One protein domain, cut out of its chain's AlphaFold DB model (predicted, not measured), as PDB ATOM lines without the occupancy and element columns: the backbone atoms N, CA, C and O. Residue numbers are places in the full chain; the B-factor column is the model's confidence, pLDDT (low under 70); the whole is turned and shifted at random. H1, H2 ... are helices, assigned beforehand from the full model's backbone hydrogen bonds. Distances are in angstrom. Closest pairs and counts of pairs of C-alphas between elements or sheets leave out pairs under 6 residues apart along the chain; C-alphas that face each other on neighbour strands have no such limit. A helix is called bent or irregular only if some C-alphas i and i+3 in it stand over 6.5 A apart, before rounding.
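This is residues 129 to 227 of the 238 residues of the protein "DUF4173 domain-containing protein" of Hyphomicrobiales bacterium (UniProt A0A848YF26). The long helix H4 runs along one side of the domain, with the shorter H2 and H3 packed on it and H1 on the side of H3 away from H4. H5 is set crosswise near the later end of H4, while residues 205 to 212 stick out at that end. The printed part has 99 residues with five named helices, H1 to H5 in order, and no named strand: the class is all helix. It is compact, with a radius of gyration of the C-alphas of 14.2 A, yet elongated, spanning 44 by 24 by 24 A.

H4, residues 179 to 204, touches H3, residues 157 to 168, closest at the C-alphas of Leu 196 and Pro 157, 5.7 A apart; this hairpin has a steep tilt of 39 degrees, opposite ways. H3 is the hub, touching four helices. With residues 185 to 193 alone, H4 touches H2, residues 149 to 154, closest at C-alphas 189 and 149, 6.0 A. H1, residues 129 to 136, touches H3, closest at C-alphas 129 and 158, 5.3 A, but is apart from H4. H5, residues 212 to 227, touches H4, closest at C-alphas 218 and 200, 6.8 A, at a steep tilt of 69 degrees, only just short of about perpendicular. Every O i to N i+4 pair is within hydrogen-bond range in H1, H2, H4 and H5; in H3, 6 of 8 are.

H4 is 37.3 A long, from C-alpha 179 at (-16.044, -27.826, -54.598) to C-alpha 204 at (-6.522, -44.964, -22.902). H5 measures 23.0 A and ends at C-alpha 227 at (0.669, -50.601, -41.262). H3 measures 17.6 A and is irregular, C-alphas 158 and 161 being 7.4 A apart; H1 measures 10.5 A and H2 8.6 A.

The two C-alphas farthest apart, of Gly 142 and Arg 208, are 46.6 A apart. The printed part has no cut, and the link from H1 to H2 is long, with 12 residues. Mean pLDDT of the printed part is 74.8, with residues 129 to 136 and 138 to 146 among those under 70.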
ATOM      1  N   GLU A 129     -20.891 -47.091 -35.008       63.75
ATOM      2  CA  GLU A 129     -20.068 -47.894 -35.925       63.75
ATOM      3  C   GLU A 129     -20.884 -48.428 -37.106       63.75
ATOM      4  O   GLU A 129     -20.424 -48.399 -38.245       63.75
ATOM      5  N   TRP A 130     -22.115 -48.877 -36.852       65.44
ATOM      6  CA  TRP A 130     -22.990 -49.385 -37.905       65.44
ATOM      7  C   TRP A 130     -23.398 -48.282 -38.888       65.44
ATOM      8  O   TRP A 130     -23.318 -48.482 -40.098       65.44
ATOM      9  N   ILE A 131     -23.756 -47.101 -38.376       67.44
ATOM     10  CA  ILE A 131     -24.090 -45.926 -39.187       67.44
ATOM     11  C   ILE A 131     -22.869 -45.462 -39.985       67.44
ATOM     12  O   ILE A 131     -22.979 -45.243 -41.188       67.44
ATOM     13  N   ALA A 132     -21.705 -45.351 -39.341       64.12
ATOM     14  CA  ALA A 132     -20.483 -44.892 -39.984       64.12
ATOM     15  C   ALA A 132     -20.059 -45.840 -41.114       64.12
ATOM     16  O   ALA A 132     -19.907 -45.395 -42.247       64.12
ATOM     17  N   ASN A 133     -19.994 -47.149 -40.848       69.88
ATOM     18  CA  ASN A 133     -19.639 -48.150 -41.856       69.88
ATOM     19  C   ASN A 133     -20.663 -48.234 -42.989       69.88
ATOM     20  O   ASN A 133     -20.287 -48.472 -44.130       69.88
ATOM     21  N   HIS A 134     -21.958 -48.075 -42.705       68.50
ATOM     22  CA  HIS A 134     -22.973 -48.081 -43.757       68.50
ATOM     23  C   HIS A 134     -22.849 -46.846 -44.659       68.50
ATOM     24  O   HIS A 134     -22.954 -46.960 -45.878       68.50
ATOM     25  N   ASN A 135     -22.563 -45.684 -44.069       69.00
ATOM     26  CA  ASN A 135     -22.450 -44.419 -44.789       69.00
ATOM     27  C   ASN A 135     -21.167 -44.299 -45.617       69.00
ATOM     28  O   ASN A 135     -21.162 -43.563 -46.601       69.00
ATOM     29  N   THR A 136     -20.099 -45.005 -45.241       62.03
ATOM     30  CA  THR A 136     -18.806 -44.958 -45.940       62.03
ATOM     31  C   THR A 136     -18.545 -46.154 -46.844       62.03
ATOM     32  O   THR A 136     -17.483 -46.221 -47.459       62.03
ATOM     33  N   ARG A 137     -19.506 -47.082 -46.973       71.56
ATOM     34  CA  ARG A 137     -19.430 -48.150 -47.977       71.56
ATOM     35  C   ARG A 137     -19.250 -47.549 -49.373       71.56
ATOM     36  O   ARG A 137     -19.939 -46.567 -49.679       71.56
ATOM     37  N   PRO A 138     -18.380 -48.143 -50.215       61.22
ATOM     38  CA  PRO A 138     -18.179 -47.673 -51.575       61.22
ATOM     39  C   PRO A 138     -19.534 -47.595 -52.288       61.22
ATOM     40  O   PRO A 138     -20.260 -48.596 -52.309       61.22
ATOM     41  N   PRO A 139     -19.930 -46.421 -52.806       64.50
ATOM     42  CA  PRO A 139     -21.095 -46.345 -53.671       64.50
ATOM     43  C   PRO A 139     -20.845 -47.162 -54.949       64.50
ATOM     44  O   PRO A 139     -19.706 -47.474 -55.294       64.50
ATOM     45  N   GLU A 140     -21.921 -47.516 -55.654       69.44
ATOM     46  CA  GLU A 140     -21.801 -48.135 -56.979       69.44
ATOM     47  C   GLU A 140     -20.913 -47.276 -57.902       69.44
ATOM     48  O   GLU A 140     -20.939 -46.043 -57.784       69.44
ATOM     49  N   PRO A 141     -20.147 -47.889 -58.827       64.19
ATOM     50  CA  PRO A 141     -19.235 -47.164 -59.707       64.19
ATOM     51  C   PRO A 141     -19.934 -45.991 -60.406       64.19
ATOM     52  O   PRO A 141     -20.962 -46.169 -61.058       64.19
ATOM     53  N   GLY A 142     -19.387 -44.781 -60.255       60.94
ATOM     54  CA  GLY A 142     -19.928 -43.558 -60.862       60.94
ATOM     55  C   GLY A 142     -20.987 -42.813 -60.039       60.94
ATOM     56  O   GLY A 142     -21.437 -41.751 -60.467       60.94
ATOM     57  N   LYS A 143     -21.372 -43.302 -58.852       64.69
ATOM     58  CA  LYS A 143     -22.220 -42.552 -57.912       64.69
ATOM     59  C   LYS A 143     -21.376 -41.887 -56.831       64.69
ATOM     60  O   LYS A 143     -20.516 -42.515 -56.227       64.69
ATOM     61  N   VAL A 144     -21.676 -40.625 -56.541       65.69
ATOM     62  CA  VAL A 144     -21.077 -39.888 -55.424       65.69
ATOM     63  C   VAL A 144     -22.086 -39.836 -54.284       65.69
ATOM     64  O   VAL A 144     -23.230 -39.423 -54.485       65.69
ATOM     65  N   ARG A 145     -21.684 -40.257 -53.080       69.94
ATOM     66  CA  ARG A 145     -22.567 -40.232 -51.905       69.94
ATOM     67  C   ARG A 145     -22.440 -38.893 -51.187       69.94
ATOM     68  O   ARG A 145     -21.343 -38.510 -50.785       69.94
ATOM     69  N   VAL A 146     -23.559 -38.189 -51.007       67.62
ATOM     70  CA  VAL A 146     -23.591 -36.967 -50.192       67.62
ATOM     71  C   VAL A 146     -23.474 -37.357 -48.723       67.62
ATOM     72  O   VAL A 146     -24.265 -38.161 -48.230       67.62
ATOM     73  N   LEU A 147     -22.474 -36.812 -48.037       73.69
ATOM     74  CA  LEU A 147     -22.166 -37.156 -46.655       73.69
ATOM     75  C   LEU A 147     -22.013 -35.892 -45.815       73.69
ATOM     76  O   LEU A 147     -21.381 -34.924 -46.229       73.69
ATOM     77  N   ASP A 148     -22.577 -35.921 -44.614       73.81
ATOM     78  CA  ASP A 148     -22.399 -34.861 -43.634       73.81
ATOM     79  C   ASP A 148     -21.149 -35.156 -42.788       73.81
ATOM     80  O   ASP A 148     -21.136 -36.068 -41.953       73.81
ATOM     81  N   ALA A 149     -20.080 -34.401 -43.056       72.19
ATOM     82  CA  ALA A 149     -18.796 -34.520 -42.368       72.19
ATOM     83  C   ALA A 149     -18.912 -34.231 -40.864       72.19
ATOM     84  O   ALA A 149     -18.260 -34.890 -40.053       72.19
ATOM     85  N   GLU A 150     -19.757 -33.266 -40.494       72.88
ATOM     86  CA  GLU A 150     -19.949 -32.839 -39.109       72.88
ATOM     87  C   GLU A 150     -20.702 -33.916 -38.328       72.88
ATOM     88  O   GLU A 150     -20.305 -34.288 -37.221       72.88
ATOM     89  N   TYR A 151     -21.728 -34.507 -38.947       68.25
ATOM     90  CA  TYR A 151     -22.425 -35.652 -38.369       68.25
ATOM     91  C   TYR A 151     -21.485 -36.850 -38.180       68.25
ATOM     92  O   TYR A 151     -21.464 -37.434 -37.097       68.25
ATOM     93  N   LEU A 152     -20.662 -37.189 -39.181       76.06
ATOM     94  CA  LEU A 152     -19.712 -38.306 -39.092       76.06
ATOM     95  C   LEU A 152     -18.695 -38.117 -37.954       76.06
ATOM     96  O   LEU A 152     -18.420 -39.062 -37.215       76.06
ATOM     97  N   ALA A 153     -18.180 -36.900 -37.767       72.44
ATOM     98  CA  ALA A 153     -17.294 -36.571 -36.652       72.44
ATOM     99  C   ALA A 153     -18.013 -36.634 -35.288       72.44
ATOM    100  O   ALA A 153     -17.445 -37.113 -34.298       72.44
ATOM    101  N   ALA A 154     -19.280 -36.212 -35.232       73.50
ATOM    102  CA  ALA A 154     -20.100 -36.236 -34.021       73.50
ATOM    103  C   ALA A 154     -20.457 -37.656 -33.539       73.50
ATOM    104  O   ALA A 154     -20.775 -37.840 -32.362       73.50
ATOM    105  N   LEU A 155     -20.366 -38.682 -34.400       72.38
ATOM    106  CA  LEU A 155     -20.564 -40.087 -34.009       72.38
ATOM    107  C   LEU A 155     -19.507 -40.596 -33.007       72.38
ATOM    108  O   LEU A 155     -19.753 -41.582 -32.304       72.38
ATOM    109  N   GLY A 156     -18.358 -39.923 -32.904       74.00
ATOM    110  CA  GLY A 156     -17.331 -40.210 -31.910       74.00
ATOM    111  C   GLY A 156     -16.291 -41.253 -32.350       74.00
ATOM    112  O   GLY A 156     -16.180 -41.582 -33.529       74.00
ATOM    113  N   PRO A 157     -15.500 -41.804 -31.407       72.81
ATOM    114  CA  PRO A 157     -14.319 -42.619 -31.721       72.81
ATOM    115  C   PRO A 157     -14.588 -43.896 -32.520       72.81
ATOM    116  O   PRO A 157     -13.703 -44.399 -33.203       72.81
ATOM    117  N   ALA A 158     -15.808 -44.432 -32.440       69.75
ATOM    118  CA  ALA A 158     -16.206 -45.618 -33.191       69.75
ATOM    119  C   ALA A 158     -16.351 -45.355 -34.703       69.75
ATOM    120  O   ALA A 158     -16.380 -46.308 -35.474       69.75
ATOM    121  N   ALA A 159     -16.420 -44.087 -35.124       76.12
ATOM    122  CA  ALA A 159     -16.456 -43.690 -36.527       76.12
ATOM    123  C   ALA A 159     -15.057 -43.474 -37.135       76.12
ATOM    124  O   ALA A 159     -14.971 -43.239 -38.336       76.12
ATOM    125  N   LEU A 160     -13.968 -43.583 -36.357       78.00
ATOM    126  CA  LEU A 160     -12.594 -43.383 -36.849       78.00
ATOM    127  C   LEU A 160     -12.267 -44.182 -38.127       78.00
ATOM    128  O   LEU A 160     -11.751 -43.567 -39.056       78.00
ATOM    129  N   PRO A 161     -12.621 -45.481 -38.249       77.56
ATOM    130  CA  PRO A 161     -12.354 -46.227 -39.479       77.56
ATOM    131  C   PRO A 161     -13.072 -45.667 -40.706       77.56
ATOM    132  O   PRO A 161     -12.524 -45.631 -41.804       77.56
ATOM    133  N   ALA A 162     -14.304 -45.207 -40.511       75.88
ATOM    134  CA  ALA A 162     -15.120 -44.626 -41.561       75.88
ATOM    135  C   ALA A 162     -14.590 -43.242 -41.972       75.88
ATOM    136  O   ALA A 162     -14.513 -42.938 -43.159       75.88
ATOM    137  N   VAL A 163     -14.171 -42.426 -41.001       79.00
ATOM    138  CA  VAL A 163     -13.530 -41.128 -41.248       79.00
ATOM    139  C   VAL A 163     -12.226 -41.306 -42.029       79.00
ATOM    140  O   VAL A 163     -12.027 -40.619 -43.027       79.00
ATOM    141  N   ASP A 164     -11.377 -42.256 -41.629       80.62
ATOM    142  CA  ASP A 164     -10.117 -42.539 -42.323       80.62
ATOM    143  C   ASP A 164     -10.373 -43.037 -43.758       80.62
ATOM    144  O   ASP A 164      -9.715 -42.573 -44.686       80.62
ATOM    145  N   HIS A 165     -11.394 -43.873 -43.984       78.94
ATOM    146  CA  HIS A 165     -11.793 -44.295 -45.334       78.94
ATOM    147  C   HIS A 165     -12.222 -43.119 -46.231       78.94
ATOM    148  O   HIS A 165     -11.841 -43.061 -47.399       78.94
ATOM    149  N   VAL A 166     -12.984 -42.156 -45.697       78.19
ATOM    150  CA  VAL A 166     -13.391 -40.947 -46.443       78.19
ATOM    151  C   VAL A 166     -12.189 -40.061 -46.776       78.19
ATOM    152  O   VAL A 166     -12.147 -39.473 -47.852       78.19
ATOM    153  N   LEU A 167     -11.208 -39.965 -45.874       79.75
ATOM    154  CA  LEU A 167      -9.996 -39.174 -46.095       79.75
ATOM    155  C   LEU A 167      -9.037 -39.812 -47.112       79.75
ATOM    156  O   LEU A 167      -8.318 -39.076 -47.782       79.75
ATOM    157  N   VAL A 168      -9.019 -41.145 -47.223       81.50
ATOM    158  CA  VAL A 168      -8.203 -41.876 -48.212       81.50
ATOM    159  C   VAL A 168      -8.844 -41.857 -49.603       81.50
ATOM    160  O   VAL A 168      -8.118 -41.756 -50.587       81.50
ATOM    161  N   HIS A 169     -10.179 -41.898 -49.688       77.75
ATOM    162  CA  HIS A 169     -10.932 -41.921 -50.950       77.75
ATOM    163  C   HIS A 169     -11.900 -40.731 -51.094       77.75
ATOM    164  O   HIS A 169     -13.117 -40.939 -51.203       77.75
ATOM    165  N   PRO A 170     -11.416 -39.473 -51.064       75.69
ATOM    166  CA  PRO A 170     -12.272 -38.284 -51.088       75.69
ATOM    167  C   PRO A 170     -13.130 -38.168 -52.360       75.69
ATOM    168  O   PRO A 170     -14.208 -37.580 -52.317       75.69
ATOM    169  N   GLU A 171     -12.696 -38.756 -53.477       74.06
ATOM    170  CA  GLU A 171     -13.369 -38.747 -54.779       74.06
ATOM    171  C   GLU A 171     -14.742 -39.435 -54.784       74.06
ATOM    172  O   GLU A 171     -15.604 -39.094 -55.595       74.06
ATOM    173  N   HIS A 172     -14.982 -40.368 -53.862       75.81
ATOM    174  CA  HIS A 172     -16.244 -41.108 -53.779       75.81
ATOM    175  C   HIS A 172     -17.322 -40.390 -52.945       75.81
ATOM    176  O   HIS A 172     -18.482 -40.821 -52.922       75.81
ATOM    177  N   PHE A 173     -16.977 -39.280 -52.280       76.69
ATOM    178  CA  PHE A 173     -17.850 -38.606 -51.316       76.69
ATOM    179  C   PHE A 173     -18.082 -37.132 -51.667       76.69
ATOM    180  O   PHE A 173     -17.160 -36.382 -51.955       76.69
ATOM    181  N   ALA A 174     -19.325 -36.664 -51.572       76.81
ATOM    182  CA  ALA A 174     -19.670 -35.250 -51.688       76.81
ATOM    183  C   ALA A 174     -19.969 -34.671 -50.300       76.81
ATOM    184  O   ALA A 174     -21.072 -34.807 -49.779       76.81
ATOM    185  N   LEU A 175     -18.986 -33.991 -49.709       71.75
ATOM    186  CA  LEU A 175     -19.080 -33.359 -48.384       71.75
ATOM    187  C   LEU A 175     -19.640 -31.918 -48.419       71.75
ATOM    188  O   LEU A 175     -19.467 -31.152 -47.474       71.75
ATOM    189  N   GLY A 176     -20.278 -31.511 -49.522       66.94
ATOM    190  CA  GLY A 176     -20.861 -30.178 -49.679       66.94
ATOM    191  C   GLY A 176     -21.387 -29.911 -51.092       66.94
ATOM    192  O   GLY A 176     -20.995 -30.578 -52.045       66.94
ATOM    193  N   GLY A 177     -22.261 -28.908 -51.231       68.75
ATOM    194  CA  GLY A 177     -22.911 -28.561 -52.508       68.75
ATOM    195  C   GLY A 177     -22.017 -27.851 -53.538       68.75
ATOM    196  O   GLY A 177     -22.461 -27.580 -54.645       68.75
ATOM    197  N   SER A 178     -20.765 -27.534 -53.188       75.69
ATOM    198  CA  SER A 178     -19.770 -26.911 -54.074       75.69
ATOM    199  C   SER A 178     -18.370 -27.448 -53.766       75.69
ATOM    200  O   SER A 178     -18.100 -27.842 -52.629       75.69
ATOM    201  N   LYS A 179     -17.453 -27.402 -54.745       77.00
ATOM    202  CA  LYS A 179     -16.044 -27.826 -54.598       77.00
ATOM    203  C   LYS A 179     -15.340 -27.132 -53.424       77.00
ATOM    204  O   LYS A 179     -14.579 -27.766 -52.701       77.00
ATOM    205  N   VAL A 180     -15.639 -25.850 -53.193       78.06
ATOM    206  CA  VAL A 180     -15.071 -25.075 -52.076       78.06
ATOM    207  C   VAL A 180     -15.582 -25.591 -50.729       78.06
ATOM    208  O   VAL A 180     -14.792 -25.807 -49.812       78.06
ATOM    209  N   HIS A 181     -16.889 -25.847 -50.615       77.12
ATOM    210  CA  HIS A 181     -17.479 -26.417 -49.401       77.12
ATOM    211  C   HIS A 181     -16.967 -27.834 -49.133       77.12
ATOM    212  O   HIS A 181     -16.678 -28.159 -47.986       77.12
ATOM    213  N   HIS A 182     -16.774 -28.641 -50.180       76.81
ATOM    214  CA  HIS A 182     -16.184 -29.973 -50.073       76.81
ATOM    215  C   HIS A 182     -14.744 -29.920 -49.527       76.81
ATOM    216  O   HIS A 182     -14.433 -30.600 -48.552       76.81
ATOM    217  N   ALA A 183     -13.879 -29.062 -50.082       78.62
ATOM    218  CA  ALA A 183     -12.501 -28.913 -49.602       78.62
ATOM    219  C   ALA A 183     -12.438 -28.413 -48.146       78.62
ATOM    220  O   ALA A 183     -11.660 -28.917 -47.336       78.62
ATOM    221  N   GLN A 184     -13.297 -27.454 -47.780       81.81
ATOM    222  CA  GLN A 184     -13.412 -26.985 -46.397       81.81
ATOM    223  C   GLN A 184     -13.900 -28.090 -45.453       81.81
ATOM    224  O   GLN A 184     -13.381 -28.210 -44.342       81.81
ATOM    225  N   ALA A 185     -14.866 -28.903 -45.884       78.94
ATOM    226  CA  ALA A 185     -15.382 -30.022 -45.107       78.94
ATOM    227  C   ALA A 185     -14.321 -31.113 -44.894       78.94
ATOM    228  O   ALA A 185     -14.185 -31.590 -43.772       78.94
ATOM    229  N   LEU A 186     -13.500 -31.438 -45.902       81.00
ATOM    230  CA  LEU A 186     -12.362 -32.359 -45.750       81.00
ATOM    231  C   LEU A 186     -11.336 -31.858 -44.728       81.00
ATOM    232  O   LEU A 186     -10.872 -32.617 -43.878       81.00
ATOM    233  N   LEU A 187     -10.994 -30.568 -44.776       82.75
ATOM    234  CA  LEU A 187     -10.055 -29.974 -43.822       82.75
ATOM    235  C   LEU A 187     -10.597 -29.999 -42.390       82.75
ATOM    236  O   LEU A 187      -9.831 -30.237 -41.456       82.75
ATOM    237  N   ARG A 188     -11.900 -29.756 -42.208       83.81
ATOM    238  CA  ARG A 188     -12.569 -29.877 -40.903       83.81
ATOM    239  C   ARG A 188     -12.565 -31.325 -40.425       83.81
ATOM    240  O   ARG A 188     -12.080 -31.583 -39.331       83.81
ATOM    241  N   LEU A 189     -12.963 -32.257 -41.289       82.06
ATOM    242  CA  LEU A 189     -12.992 -33.686 -40.991       82.06
ATOM    243  C   LEU A 189     -11.617 -34.207 -40.548       82.06
ATOM    244  O   LEU A 189     -11.529 -34.961 -39.583       82.06
ATOM    245  N   LYS A 190     -10.534 -33.757 -41.194       83.81
ATOM    246  CA  LYS A 190      -9.159 -34.096 -40.797       83.81
ATOM    247  C   LYS A 190      -8.815 -33.592 -39.390       83.81
ATOM    248  O   LYS A 190      -8.249 -34.338 -38.598       83.81
ATOM    249  N   ARG A 191      -9.188 -32.352 -39.050       84.31
ATOM    250  CA  ARG A 191      -8.986 -31.815 -37.689       84.31
ATOM    251  C   ARG A 191      -9.805 -32.583 -36.657       84.31
ATOM    252  O   ARG A 191      -9.286 -32.913 -35.594       84.31
ATOM    253  N   ASP A 192     -11.059 -32.882 -36.973       82.94
ATOM    254  CA  ASP A 192     -11.956 -33.606 -36.074       82.94
ATOM    255  C   ASP A 192     -11.466 -35.037 -35.836       82.94
ATOM    256  O   ASP A 192     -11.516 -35.537 -34.710       82.94
ATOM    257  N   ARG A 193     -10.905 -35.674 -36.871       85.44
ATOM    258  CA  ARG A 193     -10.209 -36.961 -36.779       85.44
ATOM    259  C   ARG A 193      -9.049 -36.896 -35.792       85.44
ATOM    260  O   ARG A 193      -8.974 -37.735 -34.896       85.44
ATOM    261  N   ASP A 194      -8.181 -35.894 -35.899       84.12
ATOM    262  CA  ASP A 194      -7.043 -35.735 -34.985       84.12
ATOM    263  C   ASP A 194      -7.498 -35.495 -33.537       84.12
ATOM    264  O   ASP A 194      -6.932 -36.059 -32.599       84.12
ATOM    265  N   GLN A 195      -8.577 -34.733 -33.334       83.75
ATOM    266  CA  GLN A 195      -9.191 -34.568 -32.013       83.75
ATOM    267  C   GLN A 195      -9.785 -35.877 -31.475       83.75
ATOM    268  O   GLN A 195      -9.689 -36.163 -30.282       83.75
ATOM    269  N   LEU A 196     -10.418 -36.688 -32.329       83.19
ATOM    270  CA  LEU A 196     -10.941 -37.999 -31.951       83.19
ATOM    271  C   LEU A 196      -9.821 -38.952 -31.531       83.19
ATOM    272  O   LEU A 196      -9.976 -39.624 -30.512       83.19
ATOM    273  N   VAL A 197      -8.700 -38.971 -32.253       82.88
ATOM    274  CA  VAL A 197      -7.523 -39.776 -31.890       82.88
ATOM    275  C   VAL A 197      -6.965 -39.354 -30.536       82.88
ATOM    276  O   VAL A 197      -6.837 -40.205 -29.658       82.88
ATOM    277  N   ARG A 198      -6.760 -38.051 -30.306       83.38
ATOM    278  CA  ARG A 198      -6.301 -37.544 -29.001       83.38
ATOM    279  C   ARG A 198      -7.232 -37.950 -27.862       83.38
ATOM    280  O   ARG A 198      -6.775 -38.451 -26.843       83.38
ATOM    281  N   ARG A 199      -8.552 -37.838 -28.059       81.88
ATOM    282  CA  ARG A 199      -9.544 -38.283 -27.063       81.88
ATOM    283  C   ARG A 199      -9.457 -39.780 -26.770       81.88
ATOM    284  O   ARG A 199      -9.743 -40.189 -25.648       81.88
ATOM    285  N   VAL A 200      -9.110 -40.610 -27.755       81.50
ATOM    286  CA  VAL A 200      -8.870 -42.042 -27.524       81.50
ATOM    287  C   VAL A 200      -7.577 -42.241 -26.738       81.50
ATOM    288  O   VAL A 200      -7.587 -42.985 -25.768       81.50
ATOM    289  N   GLU A 201      -6.491 -41.562 -27.084       82.12
ATOM    290  CA  GLU A 201      -5.202 -41.692 -26.390       82.12
ATOM    291  C   GLU A 201      -5.264 -41.222 -24.927       82.12
ATOM    292  O   GLU A 201      -4.880 -41.963 -24.022       82.12
ATOM    293  N   GLU A 202      -5.842 -40.046 -24.669       81.81
ATOM    294  CA  GLU A 202      -6.037 -39.492 -23.320       81.81
ATOM    295  C   GLU A 202      -6.877 -40.422 -22.442       81.81
ATOM    296  O   GLU A 202      -6.603 -40.628 -21.258       81.81
ATOM    297  N   ARG A 203      -7.914 -41.026 -23.027       75.44
ATOM    298  CA  ARG A 203      -8.812 -41.936 -22.312       75.44
ATOM    299  C   ARG A 203      -8.168 -43.309 -22.112       75.44
ATOM    300  O   ARG A 203      -8.363 -43.916 -21.066       75.44
ATOM    301  N   ALA A 204      -7.313 -43.743 -23.038       72.38
ATOM    302  CA  ALA A 204      -6.522 -44.964 -22.902       72.38
ATOM    303  C   ALA A 204      -5.488 -44.886 -21.769       72.38
ATOM    304  O   ALA A 204      -5.133 -45.929 -21.218       72.38
ATOM    305  N   ALA A 205      -5.042 -43.682 -21.395       75.06
ATOM    306  CA  ALA A 205      -4.195 -43.471 -20.221       75.06
ATOM    307  C   ALA A 205      -4.942 -43.725 -18.896       75.06
ATOM    308  O   ALA A 205      -4.319 -44.005 -17.874       75.06
ATOM    309  N   ASN A 206      -6.280 -43.680 -18.902       81.25
ATOM    310  CA  ASN A 206      -7.103 -43.916 -17.722       81.25
ATOM    311  C   ASN A 206      -7.791 -45.287 -17.781       81.25
ATOM    312  O   ASN A 206      -8.861 -45.445 -18.379       81.25
ATOM    313  N   TRP A 207      -7.224 -46.268 -17.076       76.75
ATOM    314  CA  TRP A 207      -7.740 -47.641 -17.006       76.75
ATOM    315  C   TRP A 207      -9.204 -47.730 -16.535       76.75
ATOM    316  O   TRP A 207      -9.928 -48.634 -16.943       76.75
ATOM    317  N   ARG A 208      -9.684 -46.765 -15.734       77.38
ATOM    318  CA  ARG A 208     -11.065 -46.730 -15.212       77.38
ATOM    319  C   ARG A 208     -12.105 -46.415 -16.282       77.38
ATOM    320  O   ARG A 208     -13.292 -46.636 -16.075       77.38
ATOM    321  N   SER A 209     -11.672 -45.855 -17.408       71.94
ATOM    322  CA  SER A 209     -12.541 -45.531 -18.540       71.94
ATOM    323  C   SER A 209     -12.632 -46.666 -19.565       71.94
ATOM    324  O   SER A 209     -13.239 -46.501 -20.628       71.94
ATOM    325  N   TRP A 210     -12.035 -47.818 -19.241       73.62
ATOM    326  CA  TRP A 210     -12.030 -48.986 -20.097       73.62
ATOM    327  C   TRP A 210     -13.450 -49.506 -20.334       73.62
ATOM    328  O   TRP A 210     -14.249 -49.695 -19.419       73.62
ATOM    329  N   GLY A 211     -13.751 -49.757 -21.603       77.88
ATOM    330  CA  GLY A 211     -14.975 -50.405 -22.041       77.88
ATOM    331  C   GLY A 211     -14.794 -50.965 -23.445       77.88
ATOM    332  O   GLY A 211     -13.924 -50.524 -24.199       77.88
ATOM    333  N   TRP A 212     -15.650 -51.912 -23.825       69.38
ATOM    334  CA  TRP A 212     -15.571 -52.638 -25.100       69.38
ATOM    335  C   TRP A 212     -15.435 -51.742 -26.341       69.38
ATOM    336  O   TRP A 212     -14.675 -52.046 -27.260       69.38
ATOM    337  N   ARG A 213     -16.145 -50.608 -26.372       69.12
ATOM    338  CA  ARG A 213     -16.084 -49.640 -27.483       69.12
ATOM    339  C   ARG A 213     -14.733 -48.927 -27.573       69.12
ATOM    340  O   ARG A 213     -14.244 -48.672 -28.667       69.12
ATOM    341  N   HIS A 214     -14.122 -48.640 -26.429       72.56
ATOM    342  CA  HIS A 214     -12.826 -47.977 -26.349       72.56
ATOM    343  C   HIS A 214     -11.680 -48.917 -26.746       72.56
ATOM    344  O   HIS A 214     -10.813 -48.532 -27.528       72.56
ATOM    345  N   ALA A 215     -11.721 -50.170 -26.280       74.31
ATOM    346  CA  ALA A 215     -10.733 -51.186 -26.637       74.31
ATOM    347  C   ALA A 215     -10.653 -51.408 -28.160       74.31
ATOM    348  O   ALA A 215      -9.559 -51.474 -28.716       74.31
ATOM    349  N   ARG A 216     -11.799 -51.432 -28.857       78.69
ATOM    350  CA  ARG A 216     -11.831 -51.540 -30.326       78.69
ATOM    351  C   ARG A 216     -11.222 -50.333 -31.038       78.69
ATOM    352  O   ARG A 216     -10.412 -50.526 -31.939       78.69
ATOM    353  N   ALA A 217     -11.554 -49.111 -30.617       76.56
ATOM    354  CA  ALA A 217     -10.966 -47.899 -31.197       76.56
ATOM    355  C   ALA A 217      -9.438 -47.853 -31.003       76.56
ATOM    356  O   ALA A 217      -8.703 -47.525 -31.933       76.56
ATOM    357  N   LYS A 218      -8.950 -48.254 -29.822       80.50
ATOM    358  CA  LYS A 218      -7.515 -48.360 -29.529       80.50
ATOM    359  C   LYS A 218      -6.821 -49.400 -30.416       80.50
ATOM    360  O   LYS A 218      -5.771 -49.107 -30.981       80.50
ATOM    361  N   ASN A 219      -7.411 -50.587 -30.566       80.75
ATOM    362  CA  ASN A 219      -6.858 -51.644 -31.417       80.75
ATOM    363  C   ASN A 219      -6.790 -51.214 -32.889       80.75
ATOM    364  O   ASN A 219      -5.790 -51.479 -33.549       80.75
ATOM    365  N   TYR A 220      -7.802 -50.496 -33.385       78.81
ATOM    366  CA  TYR A 220      -7.798 -49.950 -34.745       78.81
ATOM    367  C   TYR A 220      -6.645 -48.956 -34.978       78.81
ATOM    368  O   TYR A 220      -5.904 -49.066 -35.957       78.81
ATOM    369  N   LEU A 221      -6.420 -48.026 -34.044       80.12
ATOM    370  CA  LEU A 221      -5.279 -47.108 -34.131       80.12
ATOM    371  C   LEU A 221      -3.944 -47.865 -34.089       80.12
ATOM    372  O   LEU A 221      -3.052 -47.578 -34.886       80.12
ATOM    373  N   ALA A 222      -3.821 -48.878 -33.225       79.56
ATOM    374  CA  ALA A 222      -2.628 -49.720 -33.164       79.56
ATOM    375  C   ALA A 222      -2.355 -50.436 -34.500       79.56
ATOM    376  O   ALA A 222      -1.206 -50.475 -34.946       79.56
ATOM    377  N   THR A 223      -3.395 -50.930 -35.186       78.69
ATOM    378  CA  THR A 223      -3.237 -51.524 -36.522       78.69
ATOM    379  C   THR A 223      -2.734 -50.510 -37.547       78.69
ATOM    380  O   THR A 223      -1.777 -50.807 -38.249       78.69
ATOM    381  N   LEU A 224      -3.258 -49.280 -37.558       70.56
ATOM    382  CA  LEU A 224      -2.806 -48.227 -38.478       70.56
ATOM    383  C   LEU A 224      -1.351 -47.806 -38.242       70.56
ATOM    384  O   LEU A 224      -0.600 -47.616 -39.196       70.56
ATOM    385  N   HIS A 225      -0.931 -47.680 -36.979       66.25
ATOM    386  CA  HIS A 225       0.468 -47.399 -36.645       66.25
ATOM    387  C   HIS A 225       1.408 -48.518 -37.094       66.25
ATOM    388  O   HIS A 225       2.552 -48.243 -37.455       66.25
ATOM    389  N   THR A 226       0.927 -49.762 -37.086       63.97
ATOM    390  CA  THR A 226       1.691 -50.922 -37.551       63.97
ATOM    391  C   THR A 226       1.787 -50.925 -39.075       63.97
ATOM    392  O   THR A 226       2.889 -51.030 -39.602       63.97
ATOM    393  N   THR A 227       0.683 -50.689 -39.791       60.62
ATOM    394  CA  THR A 227       0.669 -50.601 -41.262       60.62
ATOM    395  C   THR A 227       1.530 -49.448 -41.780       60.62
ATOM    396  O   THR A 227       2.342 -49.644 -42.675       60.62
TER     397      THR A 227